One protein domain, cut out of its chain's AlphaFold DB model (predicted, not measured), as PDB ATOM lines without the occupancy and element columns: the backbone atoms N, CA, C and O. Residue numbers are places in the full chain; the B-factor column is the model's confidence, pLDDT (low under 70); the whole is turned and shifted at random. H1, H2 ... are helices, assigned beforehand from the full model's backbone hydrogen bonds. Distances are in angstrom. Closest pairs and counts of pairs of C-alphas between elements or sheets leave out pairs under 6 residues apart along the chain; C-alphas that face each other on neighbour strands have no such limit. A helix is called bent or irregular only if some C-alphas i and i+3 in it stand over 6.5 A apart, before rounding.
ATOM      1  N   VAL A   5     241.901 255.215 189.486       71.56
ATOM      2  CA  VAL A   5     242.077 256.610 189.070       71.56
ATOM      3  C   VAL A   5     241.012 256.979 188.048       71.56
ATOM      4  O   VAL A   5     240.988 256.521 186.904       71.56
ATOM      5  N   GLY A   6     240.110 257.858 188.477       63.22
ATOM      6  CA  GLY A   6     239.213 258.573 187.586       63.22
ATOM      7  C   GLY A   6     239.904 259.823 187.059       63.22
ATOM      8  O   GLY A   6     239.780 260.884 187.664       63.22
ATOM      9  N   ALA A   7     240.584 259.721 185.914       59.31
ATOM     10  CA  ALA A   7     241.065 260.875 185.154       59.31
ATOM     11  C   ALA A   7     239.858 261.617 184.545       59.31
ATOM     12  O   ALA A   7     239.544 261.513 183.357       59.31
ATOM     13  N   SER A   8     239.077 262.284 185.396       47.91
ATOM     14  CA  SER A   8     237.780 262.820 185.008       47.91
ATOM     15  C   SER A   8     237.950 264.116 184.217       47.91
ATOM     16  O   SER A   8     238.232 265.193 184.749       47.91
ATOM     17  N   ARG A   9     237.767 263.973 182.901       60.22
ATOM     18  CA  ARG A   9     237.609 265.024 181.891       60.22
ATOM     19  C   ARG A   9     236.650 266.119 182.365       60.22
ATOM     20  O   ARG A   9     235.440 265.990 182.222       60.22
ATOM     21  N   LYS A  10     237.197 267.227 182.871       56.00
ATOM     22  CA  LYS A  10     237.057 268.552 182.233       56.00
ATOM     23  C   LYS A  10     237.814 269.633 182.999       56.00
ATOM     24  O   LYS A  10     238.630 270.286 182.369       56.00
ATOM     25  N   ARG A  11     237.628 269.785 184.316       54.03
ATOM     26  CA  ARG A  11     238.215 270.911 185.078       54.03
ATOM     27  C   ARG A  11     239.701 270.760 185.399       54.03
ATOM     28  O   ARG A  11     240.412 271.752 185.352       54.03
ATOM     29  N   PHE A  12     240.175 269.548 185.699       63.75
ATOM     30  CA  PHE A  12     241.595 269.337 186.012       63.75
ATOM     31  C   PHE A  12     242.473 269.550 184.775       63.75
ATOM     32  O   PHE A  12     243.383 270.365 184.803       63.75
ATOM     33  N   ILE A  13     242.135 268.898 183.657       63.50
ATOM     34  CA  ILE A  13     242.870 269.067 182.396       63.50
ATOM     35  C   ILE A  13     242.758 270.517 181.901       63.50
ATOM     36  O   ILE A  13     243.773 271.114 181.586       63.50
ATOM     37  N   GLU A  14     241.566 271.129 181.911       58.47
ATOM     38  CA  GLU A  14     241.410 272.560 181.576       58.47
ATOM     39  C   GLU A  14     242.245 273.477 182.470       58.47
ATOM     40  O   GLU A  14     242.836 274.426 181.970       58.47
ATOM     41  N   GLY A  15     242.340 273.179 183.767       63.06
ATOM     42  CA  GLY A  15     243.179 273.933 184.697       63.06
ATOM     43  C   GLY A  15     244.679 273.768 184.446       63.06
ATOM     44  O   GLY A  15     245.435 274.682 184.749       63.06
ATOM     45  N   VAL A  16     245.111 272.635 183.881       71.38
ATOM     46  CA  VAL A  16     246.528 272.341 183.612       71.38
ATOM     47  C   VAL A  16     246.973 272.834 182.231       71.38
ATOM     48  O   VAL A  16     248.050 273.408 182.123       71.38
ATOM     49  N   ILE A  17     246.171 272.628 181.179       72.81
ATOM     50  CA  ILE A  17     246.549 272.982 179.793       72.81
ATOM     51  C   ILE A  17     245.848 274.240 179.256       72.81
ATOM     52  O   ILE A  17     246.153 274.672 178.150       72.81
ATOM     53  N   GLY A  18     244.888 274.818 179.986       69.56
ATOM     54  CA  GLY A  18     244.161 276.029 179.571       69.56
ATOM     55  C   GLY A  18     243.212 275.848 178.377       69.56
ATOM     56  O   GLY A  18     242.599 276.813 177.922       69.56
ATOM     57  N   GLU A  19     243.070 274.626 177.857       72.69
ATOM     58  CA  GLU A  19     242.285 274.335 176.657       72.69
ATOM     59  C   GLU A  19     240.788 274.260 176.976       72.69
ATOM     60  O   GLU A  19     240.308 273.349 177.662       72.69
ATOM     61  N   LYS A  20     240.027 275.217 176.443       67.56
ATOM     62  CA  LYS A  20     238.585 275.344 176.671       67.56
ATOM     63  C   LYS A  20     237.766 274.415 175.783       67.56
ATOM     64  O   LYS A  20     236.673 274.032 176.196       67.56
ATOM     65  N   ASN A  21     238.274 273.981 174.632       68.94
ATOM     66  CA  ASN A  21     237.555 273.072 173.750       68.94
ATOM     67  C   ASN A  21     237.626 271.624 174.272       68.94
ATOM     68  O   ASN A  21     238.708 271.041 174.301       68.94
ATOM     69  N   PRO A  22     236.495 270.989 174.639       66.75
ATOM     70  CA  PRO A  22     236.489 269.621 175.154       66.75
ATOM     71  C   PRO A  22     237.105 268.589 174.202       66.75
ATOM     72  O   PRO A  22     237.679 267.615 174.680       66.75
ATOM     73  N   ARG A  23     237.011 268.801 172.880       69.62
ATOM     74  CA  ARG A  23     237.568 267.882 171.871       69.62
ATOM     75  C   ARG A  23     239.096 267.886 171.839       69.62
ATOM     76  O   ARG A  23     239.697 266.858 171.561       69.62
ATOM     77  N   ASN A  24     239.719 269.002 172.206       71.81
ATOM     78  CA  ASN A  24     241.176 269.134 172.253       71.81
ATOM     79  C   ASN A  24     241.777 268.612 173.574       71.81
ATOM     80  O   ASN A  24     242.992 268.588 173.733       71.81
ATOM     81  N   ARG A  25     240.945 268.176 174.534       72.69
ATOM     82  CA  ARG A  25     241.383 267.649 175.843       72.69
ATOM     83  C   ARG A  25     241.601 266.128 175.846       72.69
ATOM     84  O   ARG A  25     242.006 265.581 176.877       72.69
ATOM     85  N   GLU A  26     241.327 265.439 174.735       74.06
ATOM     86  CA  GLU A  26     241.554 263.989 174.605       74.06
ATOM     87  C   GLU A  26     243.021 263.595 174.860       74.06
ATOM     88  O   GLU A  26     243.241 262.733 175.718       74.06
ATOM     89  N   PRO A  27     244.037 264.269 174.274       78.75
ATOM     90  CA  PRO A  27     245.439 263.945 174.546       78.75
ATOM     91  C   PRO A  27     245.818 264.103 176.025       78.75
ATOM     92  O   PRO A  27     246.547 263.284 176.582       78.75
ATOM     93  N   GLY A  28     245.261 265.107 176.711       80.25
ATOM     94  CA  GLY A  28     245.483 265.299 178.149       80.25
ATOM     95  C   GLY A  28     244.931 264.149 179.000       80.25
ATOM     96  O   GLY A  28     245.501 263.803 180.032       80.25
ATOM     97  N   SER A  29     243.849 263.508 178.552       77.88
ATOM     98  CA  SER A  29     243.279 262.341 179.239       77.88
ATOM     99  C   SER A  29     244.149 261.098 179.059       77.88
ATOM    100  O   SER A  29     244.323 260.333 180.007       77.88
ATOM    101  N   GLN A  30     244.721 260.920 177.866       85.25
ATOM    102  CA  GLN A  30     245.668 259.841 177.571       85.25
ATOM    103  C   GLN A  30     246.956 259.995 178.387       85.25
ATOM    104  O   GLN A  30     247.432 259.023 178.967       85.25
ATOM    105  N   ALA A  31     247.475 261.222 178.506       84.06
ATOM    106  CA  ALA A  31     248.662 261.509 179.307       84.06
ATOM    107  C   ALA A  31     248.472 261.114 180.782       84.06
ATOM    108  O   ALA A  31     249.333 260.455 181.363       84.06
ATOM    109  N   ILE A  32     247.319 261.443 181.378       83.88
ATOM    110  CA  ILE A  32     247.005 261.036 182.756       83.88
ATOM    111  C   ILE A  32     246.855 259.516 182.859       83.88
ATOM    112  O   ILE A  32     247.307 258.934 183.843       83.88
ATOM    113  N   ALA A  33     246.242 258.864 181.867       86.25
ATOM    114  CA  ALA A  33     246.097 257.411 181.864       86.25
ATOM    115  C   ALA A  33     247.461 256.703 181.854       86.25
ATOM    116  O   ALA A  33     247.678 255.809 182.669       86.25
ATOM    117  N   ILE A  34     248.397 257.155 181.014       87.75
ATOM    118  CA  ILE A  34     249.773 256.638 180.972       87.75
ATOM    119  C   ILE A  34     250.494 256.899 182.302       87.75
ATOM    120  O   ILE A  34     251.078 255.983 182.875       87.75
ATOM    121  N   ALA A  35     250.419 258.126 182.830       86.88
ATOM    122  CA  ALA A  35     251.062 258.487 184.096       86.88
ATOM    123  C   ALA A  35     250.496 257.715 185.300       86.88
ATOM    124  O   ALA A  35     251.206 257.435 186.259       86.88
ATOM    125  N   SER A  36     249.213 257.366 185.259       84.75
ATOM    126  CA  SER A  36     248.573 256.539 186.283       84.75
ATOM    127  C   SER A  36     249.019 255.082 186.154       84.75
ATOM    128  O   SER A  36     249.376 254.453 187.148       84.75
ATOM    129  N   ALA A  37     249.054 254.551 184.929       86.38
ATOM    130  CA  ALA A  37     249.516 253.193 184.666       86.38
ATOM    131  C   ALA A  37     250.983 252.994 185.089       86.38
ATOM    132  O   ALA A  37     251.307 251.973 185.695       86.38
ATOM    133  N   SER A  38     251.854 253.988 184.876       85.31
ATOM    134  CA  SER A  38     253.252 253.931 185.327       85.31
ATOM    135  C   SER A  38     253.416 253.958 186.851       85.31
ATOM    136  O   SER A  38     254.428 253.485 187.359       85.31
ATOM    137  N   GLN A  39     252.418 254.450 187.591       86.44
ATOM    138  CA  GLN A  39     252.388 254.438 189.059       86.44
ATOM    139  C   GLN A  39     251.776 253.154 189.649       86.44
ATOM    140  O   GLN A  39     251.588 253.064 190.859       86.44
ATOM    141  N   GLY A  40     251.457 252.154 188.820       83.69
ATOM    142  CA  GLY A  40     250.884 250.884 189.278       83.69
ATOM    143  C   GLY A  40     249.372 250.923 189.510       83.69
ATOM    144  O   GLY A  40     248.829 250.066 190.209       83.69
ATOM    145  N   VAL A  41     248.669 251.904 188.935       85.56
ATOM    146  CA  VAL A  41     247.202 251.964 188.975       85.56
ATOM    147  C   VAL A  41     246.616 250.807 188.171       85.56
ATOM    148  O   VAL A  41     246.948 250.606 187.006       85.56
ATOM    149  N   GLN A  42     245.699 250.070 188.793       81.62
ATOM    150  CA  GLN A  42     245.118 248.854 188.213       81.62
ATOM    151  C   GLN A  42     243.807 249.124 187.468       81.62
ATOM    152  O   GLN A  42     243.398 248.325 186.630       81.62
ATOM    153  N   LEU A  43     243.128 250.235 187.777       80.25
ATOM    154  CA  LEU A  43     241.828 250.576 187.206       80.25
ATOM    155  C   LEU A  43     241.795 252.043 186.755       80.25
ATOM    156  O   LEU A  43     242.089 252.958 187.528       80.25
ATOM    157  N   LEU A  44     241.375 252.262 185.508       82.00
ATOM    158  CA  LEU A  44     241.271 253.573 184.864       82.00
ATOM    159  C   LEU A  44     239.841 253.798 184.367       82.00
ATOM    160  O   LEU A  44     239.328 253.014 183.570       82.00
ATOM    161  N   ARG A  45     239.200 254.892 184.796       82.44
ATOM    162  CA  ARG A  45     237.874 255.287 184.285       82.44
ATOM    163  C   ARG A  45     238.027 256.369 183.220       82.44
ATOM    164  O   ARG A  45     238.307 257.524 183.541       82.44
ATOM    165  N   VAL A  46     237.797 256.000 181.960       79.88
ATOM    166  CA  VAL A  46     237.933 256.869 180.776       79.88
ATOM    167  C   VAL A  46     236.628 256.936 179.976       79.88
ATOM    168  O   VAL A  46     235.796 256.042 180.094       79.88
ATOM    169  N   HIS A  47     236.421 258.001 179.189       81.56
ATOM    170  CA  HIS A  47     235.253 258.100 178.290       81.56
ATOM    171  C   HIS A  47     235.547 257.556 176.885       81.56
ATOM    172  O   HIS A  47     234.655 257.023 176.243       81.56
ATOM    173  N   ASP A  48     236.795 257.664 176.430       82.88
ATOM    174  CA  ASP A  48     237.279 257.087 175.177       82.88
ATOM    175  C   ASP A  48     238.218 255.932 175.513       82.88
ATOM    176  O   ASP A  48     239.378 256.129 175.893       82.88
ATOM    177  N   VAL A  49     237.664 254.725 175.452       85.50
ATOM    178  CA  VAL A  49     238.378 253.487 175.766       85.50
ATOM    179  C   VAL A  49     239.332 253.114 174.635       85.50
ATOM    180  O   VAL A  49     240.447 252.683 174.916       85.50
ATOM    181  N   ALA A  50     238.931 253.313 173.376       86.69
ATOM    182  CA  ALA A  50     239.722 252.919 172.214       86.69
ATOM    183  C   ALA A  50     241.037 253.702 172.153       86.69
ATOM    184  O   ALA A  50     242.115 253.108 172.099       86.69
ATOM    185  N   ALA A  51     240.958 255.029 172.278       86.31
ATOM    186  CA  ALA A  51     242.132 255.889 172.237       86.31
ATOM    187  C   ALA A  51     243.041 255.685 173.465       86.31
ATOM    188  O   ALA A  51     244.266 255.719 173.351       86.31
ATOM    189  N   THR A  52     242.458 255.427 174.643       87.56
ATOM    190  CA  THR A  52     243.236 255.128 175.860       87.56
ATOM    191  C   THR A  52     243.955 253.785 175.747       87.56
ATOM    192  O   THR A  52     245.123 253.687 176.111       87.56
ATOM    193  N   ARG A  53     243.284 252.753 175.221       89.19
ATOM    194  CA  ARG A  53     243.878 251.431 175.010       89.19
ATOM    195  C   ARG A  53     245.075 251.520 174.067       89.19
ATOM    196  O   ARG A  53     246.139 251.032 174.423       89.19
ATOM    197  N   GLN A  54     244.922 252.188 172.925       89.31
ATOM    198  CA  GLN A  54     246.015 252.368 171.966       89.31
ATOM    199  C   GLN A  54     247.216 253.085 172.602       89.31
ATOM    200  O   GLN A  54     248.357 252.663 172.433       89.31
ATOM    201  N   ALA A  55     246.967 254.146 173.375       89.06
ATOM    202  CA  ALA A  55     248.020 254.873 174.079       89.06
ATOM    203  C   ALA A  55     248.762 253.985 175.098       89.06
ATOM    204  O   ALA A  55     249.988 254.036 175.182       89.06
ATOM    205  N   LEU A  56     248.032 253.140 175.836       88.56
ATOM    206  CA  LEU A  56     248.612 252.191 176.786       88.56
ATOM    207  C   LEU A  56     249.377 251.057 176.099       88.56
ATOM    208  O   LEU A  56     250.421 250.666 176.602       88.56
ATOM    209  N   GLU A  57     248.906 250.548 174.962       89.75
ATOM    210  CA  GLU A  57     249.613 249.526 174.174       89.75
ATOM    211  C   GLU A  57     250.956 250.051 173.657       89.75
ATOM    212  O   GLU A  57     251.984 249.391 173.814       89.75
ATOM    213  N   VAL A  58     250.964 251.265 173.097       89.56
ATOM    214  CA  VAL A  58     252.193 251.924 172.630       89.56
ATOM    215  C   VAL A  58     253.140 252.198 173.797       89.56
ATOM    216  O   VAL A  58     254.337 251.936 173.688       89.56
ATOM    217  N   TRP A  59     252.620 252.696 174.922       90.19
ATOM    218  CA  TRP A  59     253.415 252.920 176.130       90.19
ATOM    219  C   TRP A  59     254.003 251.618 176.681       90.19
ATOM    220  O   TRP A  59     255.195 251.554 176.958       90.19
ATOM    221  N   TYR A  60     253.197 250.563 176.801       89.19
ATOM    222  CA  TYR A  60     253.657 249.278 177.313       89.19
ATOM    223  C   TYR A  60     254.742 248.685 176.412       89.19
ATOM    224  O   TYR A  60     255.764 248.209 176.904       89.19
ATOM    225  N   GLY A  61     254.568 248.771 175.091       89.50
ATOM    226  CA  GLY A  61     255.581 248.302 174.153       89.50
ATOM    227  C   GLY A  61     256.872 249.118 174.185       89.50
ATOM    228  O   GLY A  61     257.956 248.546 174.078       89.50
ATOM    229  N   SER A  62     256.791 250.434 174.408       88.12
ATOM    230  CA  SER A  62     257.982 251.284 174.510       88.12
ATOM    231  C   SER A  62     258.774 251.061 175.800       88.12
ATOM    232  O   SER A  62     260.001 251.123 175.763       88.12
ATOM    233  N   VAL A  63     258.112 250.753 176.922       88.81
ATOM    234  CA  VAL A  63     258.799 250.492 178.203       88.81
ATOM    235  C   VAL A  63     259.284 249.051 178.358       88.81
ATOM    236  O   VAL A  63     260.262 248.820 179.063       88.81
ATOM    237  N   THR A  64     258.631 248.077 177.715       86.88
ATOM    238  CA  THR A  64     259.013 246.652 177.802       86.88
ATOM    239  C   THR A  64     259.866 246.166 176.631       86.88
ATOM    240  O   THR A  64     260.397 245.058 176.685       86.88
ATOM    241  N   GLY A  65     259.984 246.949 175.555       80.31
ATOM    242  CA  GLY A  65     260.667 246.541 174.325       80.31
ATOM    243  C   GLY A  65     259.939 245.446 173.535       80.31
ATOM    244  O   GLY A  65     260.481 244.943 172.555       80.31
TER     245      GLY A  65
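This is residues 5 to 65 of the 74 residues of the protein "Dihydropteroate synthase" of Methyloligella halotolerans (UniProt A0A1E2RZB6). Three helices make an elongated body with the longest, H2, in the middle: short H1 packs across residues 25 to 29 of H2, and long H3 packs on H2 at a slant, closest at Gln 30 and Thr 52, running the same way. The ten residues 39 to 48 lead back from the end of H2 to the beginning of H3, and H1 and H3 stay apart. The printed part has 61 residues, with three named helices in the order H1, H2, H3 and no named strand, and its class is all helix. It is compact, with a radius of gyration of the C-alphas of 11.7 A, and spans 36 by 18 by 18 A, only just a rod.

H2, residues 22 to 38, is the longest helix by residues. It touches H1, residues 11 to 17, with residues 25 to 29 alone. The closest C-alphas of these two are those of Ile 13 and Gly 28, 6.3 A apart, and their lines are about perpendicular, at 90 degrees. H2 also touches H3, residues 49 to 64, with 10 pairs of C-alphas within 8 A. Their closest C-alphas are those of Gln 30 and Thr 52, 5.6 A apart. H2 and H3 run the same way at a steep tilt of 39 degrees. H1 and H3 are apart. In H1 and H3 every O i to N i+4 pair is within hydrogen-bond range; in H2 this holds for 10 of 13 pairs.

H2 runs from Pro 22, with its C-alpha at (236.489, 269.621, 175.154), to Ser 38, with its C-alpha at (253.252, 253.931, 185.327), a length of 25.1 A. It is irregular: C-alphas 24 and 27 are 7.1 A apart, against about 5 A in a regular helix. H3 is 21.8 A long, from Val 49 to Thr 64, whose C-alpha is at (259.013, 246.652, 177.802). H1, from Arg 11 to Ile 17, measures 10.1 A from first to last C-alpha.

The two C-alphas farthest apart, those of Lys 20 and Gly 65, are 36.4 A from each other, and the first and last printed C-alphas, Val 5 and Gly 65, are 25.8 A apart. The printed part runs from residue 5 to 65 and has no cut. The link from H1 to H2, of 4 residues, is tight; that from H2 to H3, of 10 residues, is short, and no link is long. The mean pLDDT of the printed part is 78.1. The model's confidence is low, under 70, at residues 6 to 15, residue 18 and residues 20 to 23; the mean is 64 in H1 and 88 in H3.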